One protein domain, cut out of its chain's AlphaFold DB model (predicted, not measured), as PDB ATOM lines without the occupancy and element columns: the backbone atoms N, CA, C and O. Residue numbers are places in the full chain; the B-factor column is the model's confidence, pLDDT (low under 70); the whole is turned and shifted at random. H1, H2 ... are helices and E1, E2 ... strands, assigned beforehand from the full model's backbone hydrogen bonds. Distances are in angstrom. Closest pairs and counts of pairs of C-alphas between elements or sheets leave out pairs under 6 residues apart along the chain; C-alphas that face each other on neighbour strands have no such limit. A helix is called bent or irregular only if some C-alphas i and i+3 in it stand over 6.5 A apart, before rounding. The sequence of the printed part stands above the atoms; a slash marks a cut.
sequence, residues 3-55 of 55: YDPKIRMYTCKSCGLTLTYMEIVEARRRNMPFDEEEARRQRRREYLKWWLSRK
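What this domain is: This is residues 3 to 55 of the 55 residues of an uncharacterized protein of Candidatus Bathyarchaeota archaeon (UniProt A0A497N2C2). A small head of loops and short strand pairings round E1, residues 3 to 19, leads into the short helix H1, and beyond a corner the long helix H2 sticks out as an arm that makes much of the length. The printed part has 53 residues, with one named strand and two named helices in the order E1, H1, H2, and its class is mostly helix. The whole is extended, with a radius of gyration of the C-alphas of 18.7 A and spans of 56 by 21 by 19 A.

How they stand to each other: Residues 3 to 4 pair antiparallel with residues 9 to 10 of E1, the strand of residues 9 to 11. Residues 10 to 11 of E1 pair antiparallel with residues 18 to 19. E1 pairs with no named strand. E1 and H1, residues 21 to 30, have 2 pairs of C-alphas within 8 A, the closest being those of Met 9 and Tyr 21, 7.0 A apart. H2, residues 34 to 53, is apart from both E1 and H1. Residues 28 to 55 stand free, of which 28 to 30 belong to H1 and 34 to 53 to H2. In H1 every O i to N i+4 pair is within hydrogen-bond range; in H2 it is 15 of 16.

Where its parts are: E1 begins at C-alpha 9 (162.887, 139.733, 125.411) and is 6.6 A long from first to last C-alpha. H1 begins at C-alpha 21 (168.827, 139.414, 121.764) and is 14.4 A long. H2 is 29.2 A long and ends at C-alpha 53 (211.711, 143.426, 120.358). Neither helix is bent.

The domain as a whole: The two C-alphas farthest apart, those of Lys 6 and Lys 55, are 55.6 A apart. The link from E1 to H1 is short, with 9 residues, and that from H1 to H2 is tight, with 3. The printed part has no cut. Its mean pLDDT is 87.4, and residues 34 and 55 are under 70.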
ATOM      1  N   TYR A   3     165.814 140.543 131.659       94.12
ATOM      2  CA  TYR A   3     165.390 139.521 130.704       94.12
ATOM      3  C   TYR A   3     164.060 138.916 131.153       94.12
ATOM      4  O   TYR A   3     163.953 138.464 132.293       94.12
ATOM      5  N   ASP A   4     163.071 138.900 130.263       92.38
ATOM      6  CA  ASP A   4     161.805 138.203 130.463       92.38
ATOM      7  C   ASP A   4     161.853 136.837 129.753       92.38
ATOM      8  O   ASP A   4     161.846 136.778 128.517       92.38
ATOM      9  N   PRO A   5     161.892 135.721 130.503       90.56
ATOM     10  CA  PRO A   5     161.994 134.388 129.926       90.56
ATOM     11  C   PRO A   5     160.715 133.918 129.220       90.56
ATOM     12  O   PRO A   5     160.807 133.024 128.378       90.56
ATOM     13  N   LYS A   6     159.539 134.491 129.522       92.69
ATOM     14  CA  LYS A   6     158.264 134.078 128.908       92.69
ATOM     15  C   LYS A   6     158.189 134.512 127.451       92.69
ATOM     16  O   LYS A   6     157.776 133.738 126.595       92.69
ATOM     17  N   ILE A   7     158.623 135.740 127.186       91.50
ATOM     18  CA  ILE A   7     158.610 136.347 125.848       91.50
ATOM     19  C   ILE A   7     159.992 136.352 125.183       91.50
ATOM     20  O   ILE A   7     160.106 136.707 124.015       91.50
ATOM     21  N   ARG A   8     161.043 135.931 125.903       91.25
ATOM     22  CA  ARG A   8     162.449 135.921 125.453       91.25
ATOM     23  C   ARG A   8     162.949 137.299 125.004       91.25
ATOM     24  O   ARG A   8     163.719 137.414 124.050       91.25
ATOM     25  N   MET A   9     162.525 138.345 125.708       93.56
ATOM     26  CA  MET A   9     162.887 139.733 125.411       93.56
ATOM     27  C   MET A   9     163.672 140.363 126.556       93.56
ATOM     28  O   MET A   9     163.605 139.938 127.705       93.56
ATOM     29  N   TYR A  10     164.408 141.415 126.231       94.25
ATOM     30  CA  TYR A  10     165.185 142.228 127.147       94.25
ATOM     31  C   TYR A  10     164.561 143.616 127.265       94.25
ATOM     32  O   TYR A  10     164.439 144.331 126.278       94.25
ATOM     33  N   THR A  11     164.219 144.030 128.480       94.25
ATOM     34  CA  THR A  11     163.672 145.354 128.794       94.25
ATOM     35  C   THR A  11     164.757 146.266 129.368       94.25
ATOM     36  O   THR A  11     165.489 145.903 130.297       94.25
ATOM     37  N   CYS A  12     164.877 147.492 128.872       92.38
ATOM     38  CA  CYS A  12     165.739 148.505 129.472       92.38
ATOM     39  C   CYS A  12     165.064 149.141 130.697       92.38
ATOM     40  O   CYS A  12     163.960 149.661 130.595       92.38
ATOM     41  N   LYS A  13     165.750 149.167 131.850       89.50
ATOM     42  CA  LYS A  13     165.214 149.766 133.089       89.50
ATOM     43  C   LYS A  13     165.088 151.292 133.017       89.50
ATOM     44  O   LYS A  13     164.297 151.861 133.752       89.50
ATOM     45  N   SER A  14     165.885 151.940 132.169       88.62
ATOM     46  CA  SER A  14     165.970 153.402 132.110       88.62
ATOM     47  C   SER A  14     164.984 154.020 131.119       88.62
ATOM     48  O   SER A  14     164.485 155.105 131.374       88.62
ATOM     49  N   CYS A  15     164.708 153.350 129.996       89.06
ATOM     50  CA  CYS A  15     163.839 153.880 128.935       89.06
ATOM     51  C   CYS A  15     162.629 152.994 128.607       89.06
ATOM     52  O   CYS A  15     161.821 153.371 127.769       89.06
ATOM     53  N   GLY A  16     162.504 151.812 129.216       89.81
ATOM     54  CA  GLY A  16     161.388 150.892 128.963       89.81
ATOM     55  C   GLY A  16     161.456 150.137 127.631       89.81
ATOM     56  O   GLY A  16     160.583 149.322 127.359       89.81
ATOM     57  N   LEU A  17     162.492 150.355 126.813       92.06
ATOM     58  CA  LEU A  17     162.634 149.700 125.512       92.06
ATOM     59  C   LEU A  17     162.746 148.173 125.658       92.06
ATOM     60  O   LEU A  17     163.617 147.689 126.384       92.06
ATOM     61  N   THR A  18     161.902 147.437 124.939       92.56
ATOM     62  CA  THR A  18     161.944 145.974 124.805       92.56
ATOM     63  C   THR A  18     162.634 145.579 123.509       92.56
ATOM     64  O   THR A  18     162.196 145.992 122.441       92.56
ATOM     65  N   LEU A  19     163.686 144.768 123.597       93.19
ATOM     66  CA  LEU A  19     164.449 144.268 122.454       93.19
ATOM     67  C   LEU A  19     164.678 142.767 122.580       93.19
ATOM     68  O   LEU A  19     164.879 142.235 123.671       93.19
ATOM     69  N   THR A  20     164.723 142.073 121.458       94.31
ATOM     70  CA  THR A  20     165.259 140.717 121.375       94.31
ATOM     71  C   THR A  20     166.785 140.729 121.496       94.31
ATOM     72  O   THR A  20     167.451 141.760 121.378       94.31
ATOM     73  N   TYR A  21     167.372 139.551 121.717       90.19
ATOM     74  CA  TYR A  21     168.827 139.414 121.764       90.19
ATOM     75  C   TYR A  21     169.508 139.889 120.468       90.19
ATOM     76  O   TYR A  21     170.525 140.578 120.524       90.19
ATOM     77  N   MET A  22     168.937 139.551 119.307       93.12
ATOM     78  CA  MET A  22     169.512 139.910 118.008       93.12
ATOM     79  C   MET A  22     169.496 141.420 117.779       93.12
ATOM     80  O   MET A  22     170.522 141.982 117.404       93.12
ATOM     81  N   GLU A  23     168.394 142.089 118.112       92.44
ATOM     82  CA  GLU A  23     168.290 143.549 118.003       92.44
ATOM     83  C   GLU A  23     169.296 144.266 118.913       92.44
ATOM     84  O   GLU A  23     169.868 145.281 118.523       92.44
ATOM     85  N   ILE A  24     169.585 143.725 120.105       91.88
ATOM     86  CA  ILE A  24     170.639 144.264 120.980       91.88
ATOM     87  C   ILE A  24     172.013 144.146 120.320       91.88
ATOM     88  O   ILE A  24     172.806 145.091 120.369       91.88
ATOM     89  N   VAL A  25     172.319 142.990 119.727       91.12
ATOM     90  CA  VAL A  25     173.599 142.766 119.045       91.12
ATOM     91  C   VAL A  25     173.738 143.710 117.853       91.12
ATOM     92  O   VAL A  25     174.790 144.325 117.691       91.12
ATOM     93  N   GLU A  26     172.687 143.874 117.054       92.06
ATOM     94  CA  GLU A  26     172.673 144.790 115.913       92.06
ATOM     95  C   GLU A  26     172.791 146.252 116.337       92.06
ATOM     96  O   GLU A  26     173.633 146.970 115.801       92.06
ATOM     97  N   ALA A  27     172.035 146.689 117.346       89.44
ATOM     98  CA  ALA A  27     172.130 148.044 117.880       89.44
ATOM     99  C   ALA A  27     173.533 148.332 118.431       89.44
ATOM    100  O   ALA A  27     174.094 149.400 118.184       89.44
ATOM    101  N   ARG A  28     174.142 147.361 119.125       87.88
ATOM    102  CA  ARG A  28     175.524 147.474 119.602       87.88
ATOM    103  C   ARG A  28     176.516 147.538 118.443       87.88
ATOM    104  O   ARG A  28     177.435 148.342 118.520       87.88
ATOM    105  N   ARG A  29     176.345 146.733 117.390       85.88
ATOM    106  CA  ARG A  29     177.195 146.786 116.188       85.88
ATOM    107  C   ARG A  29     177.067 148.125 115.467       85.88
ATOM    108  O   ARG A  29     178.079 148.702 115.103       85.88
ATOM    109  N   ARG A  30     175.846 148.638 115.306       86.38
ATOM    110  CA  ARG A  30     175.575 149.921 114.641       86.38
ATOM    111  C   ARG A  30     176.147 151.111 115.408       86.38
ATOM    112  O   ARG A  30     176.637 152.047 114.790       86.38
ATOM    113  N   ASN A  31     176.086 151.064 116.737       82.88
ATOM    114  CA  ASN A  31     176.599 152.123 117.605       82.88
ATOM    115  C   ASN A  31     178.079 151.940 117.971       82.88
ATOM    116  O   ASN A  31     178.628 152.777 118.684       82.88
ATOM    117  N   MET A  32     178.725 150.853 117.533       79.44
ATOM    118  CA  MET A  32     180.152 150.659 117.748       79.44
ATOM    119  C   MET A  32     180.914 151.638 116.843       79.44
ATOM    120  O   MET A  32     180.761 151.570 115.622       79.44
ATOM    121  N   PRO A  33     181.743 152.536 117.399       75.06
ATOM    122  CA  PRO A  33     182.581 153.395 116.579       75.06
ATOM    123  C   PRO A  33     183.582 152.520 115.820       75.06
ATOM    124  O   PRO A  33     184.316 151.747 116.438       75.06
ATOM    125  N   PHE A  34     183.631 152.663 114.493       68.44
ATOM    126  CA  PHE A  34     184.575 151.944 113.622       68.44
ATOM    127  C   PHE A  34     186.034 152.096 114.102       68.44
ATOM    128  O   PHE A  34     186.821 151.150 114.081       68.44
ATOM    129  N   ASP A  35     186.353 153.276 114.632       70.56
ATOM    130  CA  ASP A  35     187.668 153.658 115.149       70.56
ATOM    131  C   ASP A  35     188.098 152.845 116.389       70.56
ATOM    132  O   ASP A  35     189.268 152.528 116.589       70.56
ATOM    133  N   GLU A  36     187.154 152.396 117.221       74.38
ATOM    134  CA  GLU A  36     187.503 151.688 118.454       74.38
ATOM    135  C   GLU A  36     188.072 150.282 118.178       74.38
ATOM    136  O   GLU A  36     188.927 149.771 118.914       74.38
ATOM    137  N   GLU A  37     187.618 149.644 117.097       76.44
ATOM    138  CA  GLU A  37     188.145 148.358 116.653       76.44
ATOM    139  C   GLU A  37     189.535 148.499 116.021       76.44
ATOM    140  O   GLU A  37     190.439 147.720 116.348       76.44
ATOM    141  N   GLU A  38     189.721 149.527 115.193       79.81
ATOM    142  CA  GLU A  38     191.000 149.921 114.597       79.81
ATOM    143  C   GLU A  38     192.042 150.210 115.691       79.81
ATOM    144  O   GLU A  38     193.085 149.554 115.754       79.81
ATOM    145  N   ALA A  39     191.708 151.068 116.658       82.38
ATOM    146  CA  ALA A  39     192.559 151.404 117.798       82.38
ATOM    147  C   ALA A  39     192.876 150.185 118.684       82.38
ATOM    148  O   ALA A  39     193.973 150.047 119.237       82.38
ATOM    149  N   ARG A  40     191.932 149.246 118.845       84.06
ATOM    150  CA  ARG A  40     192.175 147.978 119.559       84.06
ATOM    151  C   ARG A  40     193.098 147.044 118.767       84.06
ATOM    152  O   ARG A  40     193.823 146.256 119.376       84.06
ATOM    153  N   ARG A  41     193.073 147.088 117.434       86.38
ATOM    154  CA  ARG A  41     193.976 146.322 116.557       86.38
ATOM    155  C   ARG A  41     195.385 146.926 116.563       86.38
ATOM    156  O   ARG A  41     196.348 146.174 116.706       86.38
ATOM    157  N   GLN A  42     195.490 148.255 116.514       88.19
ATOM    158  CA  GLN A  42     196.739 149.014 116.620       88.19
ATOM    159  C   GLN A  42     197.478 148.692 117.929       88.19
ATOM    160  O   GLN A  42     198.597 148.186 117.894       88.19
ATOM    161  N   ARG A  43     196.802 148.838 119.080       89.50
ATOM    162  CA  ARG A  43     197.377 148.541 120.408       89.50
ATOM    163  C   ARG A  43     197.887 147.105 120.533       89.50
ATOM    164  O   ARG A  43     198.940 146.867 121.115       89.50
ATOM    165  N   ARG A  44     197.164 146.134 119.961       90.88
ATOM    166  CA  ARG A  44     197.596 144.726 119.943       90.88
ATOM    167  C   ARG A  44     198.866 144.530 119.115       90.88
ATOM    168  O   ARG A  44     199.764 143.822 119.560       90.88
ATOM    169  N   ARG A  45     198.957 145.166 117.941       92.00
ATOM    170  CA  ARG A  45     200.158 145.127 117.087       92.00
ATOM    171  C   ARG A  45     201.362 145.768 117.769       92.00
ATOM    172  O   ARG A  45     202.443 145.191 117.741       92.00
ATOM    173  N   GLU A  46     201.174 146.922 118.398       91.56
ATOM    174  CA  GLU A  46     202.230 147.626 119.133       91.56
ATOM    175  C   GLU A  46     202.737 146.807 120.319       91.56
ATOM    176  O   GLU A  46     203.945 146.645 120.479       91.56
ATOM    177  N   TYR A  47     201.826 146.205 121.090       92.69
ATOM    178  CA  TYR A  47     202.178 145.304 122.185       92.69
ATOM    179  C   TYR A  47     202.987 144.094 121.700       92.69
ATOM    180  O   TYR A  47     204.032 143.775 122.266       92.69
ATOM    181  N   LEU A  48     202.538 143.448 120.618       93.94
ATOM    182  CA  LEU A  48     203.253 142.336 119.986       93.94
ATOM    183  C   LEU A  48     204.651 142.753 119.518       93.94
ATOM    184  O   LEU A  48     205.618 142.043 119.782       93.94
ATOM    185  N   LYS A  49     204.771 143.915 118.865       91.62
ATOM    186  CA  LYS A  49     206.053 144.451 118.391       91.62
ATOM    187  C   LYS A  49     207.013 144.712 119.550       91.62
ATOM    188  O   LYS A  49     208.168 144.303 119.484       91.62
ATOM    189  N   TRP A  50     206.537 145.350 120.618       93.62
ATOM    190  CA  TRP A  50     207.327 145.592 121.825       93.62
ATOM    191  C   TRP A  50     207.791 144.285 122.477       93.62
ATOM    192  O   TRP A  50     208.971 144.142 122.794       93.62
ATOM    193  N   TRP A  51     206.894 143.309 122.626       91.00
ATOM    194  CA  TRP A  51     207.222 142.025 123.241       91.00
ATOM    195  C   TRP A  51     208.265 141.249 122.430       91.00
ATOM    196  O   TRP A  51     209.222 140.732 123.003       91.00
ATOM    197  N   LEU A  52     208.124 141.229 121.100       90.94
ATOM    198  CA  LEU A  52     209.089 140.592 120.202       90.94
ATOM    199  C   LEU A  52     210.426 141.336 120.136       90.94
ATOM    200  O   LEU A  52     211.446 140.695 119.943       90.94
ATOM    201  N   SER A  53     210.453 142.658 120.327       84.25
ATOM    202  CA  SER A  53     211.711 143.426 120.358       84.25
ATOM    203  C   SER A  53     212.564 143.196 121.611       84.25
ATOM    204  O   SER A  53     213.735 143.560 121.625       84.25
ATOM    205  N   ARG A  54     211.985 142.621 122.675       70.25
ATOM    206  CA  ARG A  54     212.674 142.314 123.942       70.25
ATOM    207  C   ARG A  54     213.138 140.855 124.040       70.25
ATOM    208  O   ARG A  54     213.574 140.451 125.118       70.25
ATOM    209  N   LYS A  55     213.007 140.075 122.965       54.06
ATOM    210  CA  LYS A  55     213.382 138.660 122.886       54.06
ATOM    211  C   LYS A  55     214.478 138.468 121.850       54.06
ATOM    212  O   LYS A  55     215.389 137.673 122.148       54.06
TER     213      LYS A  55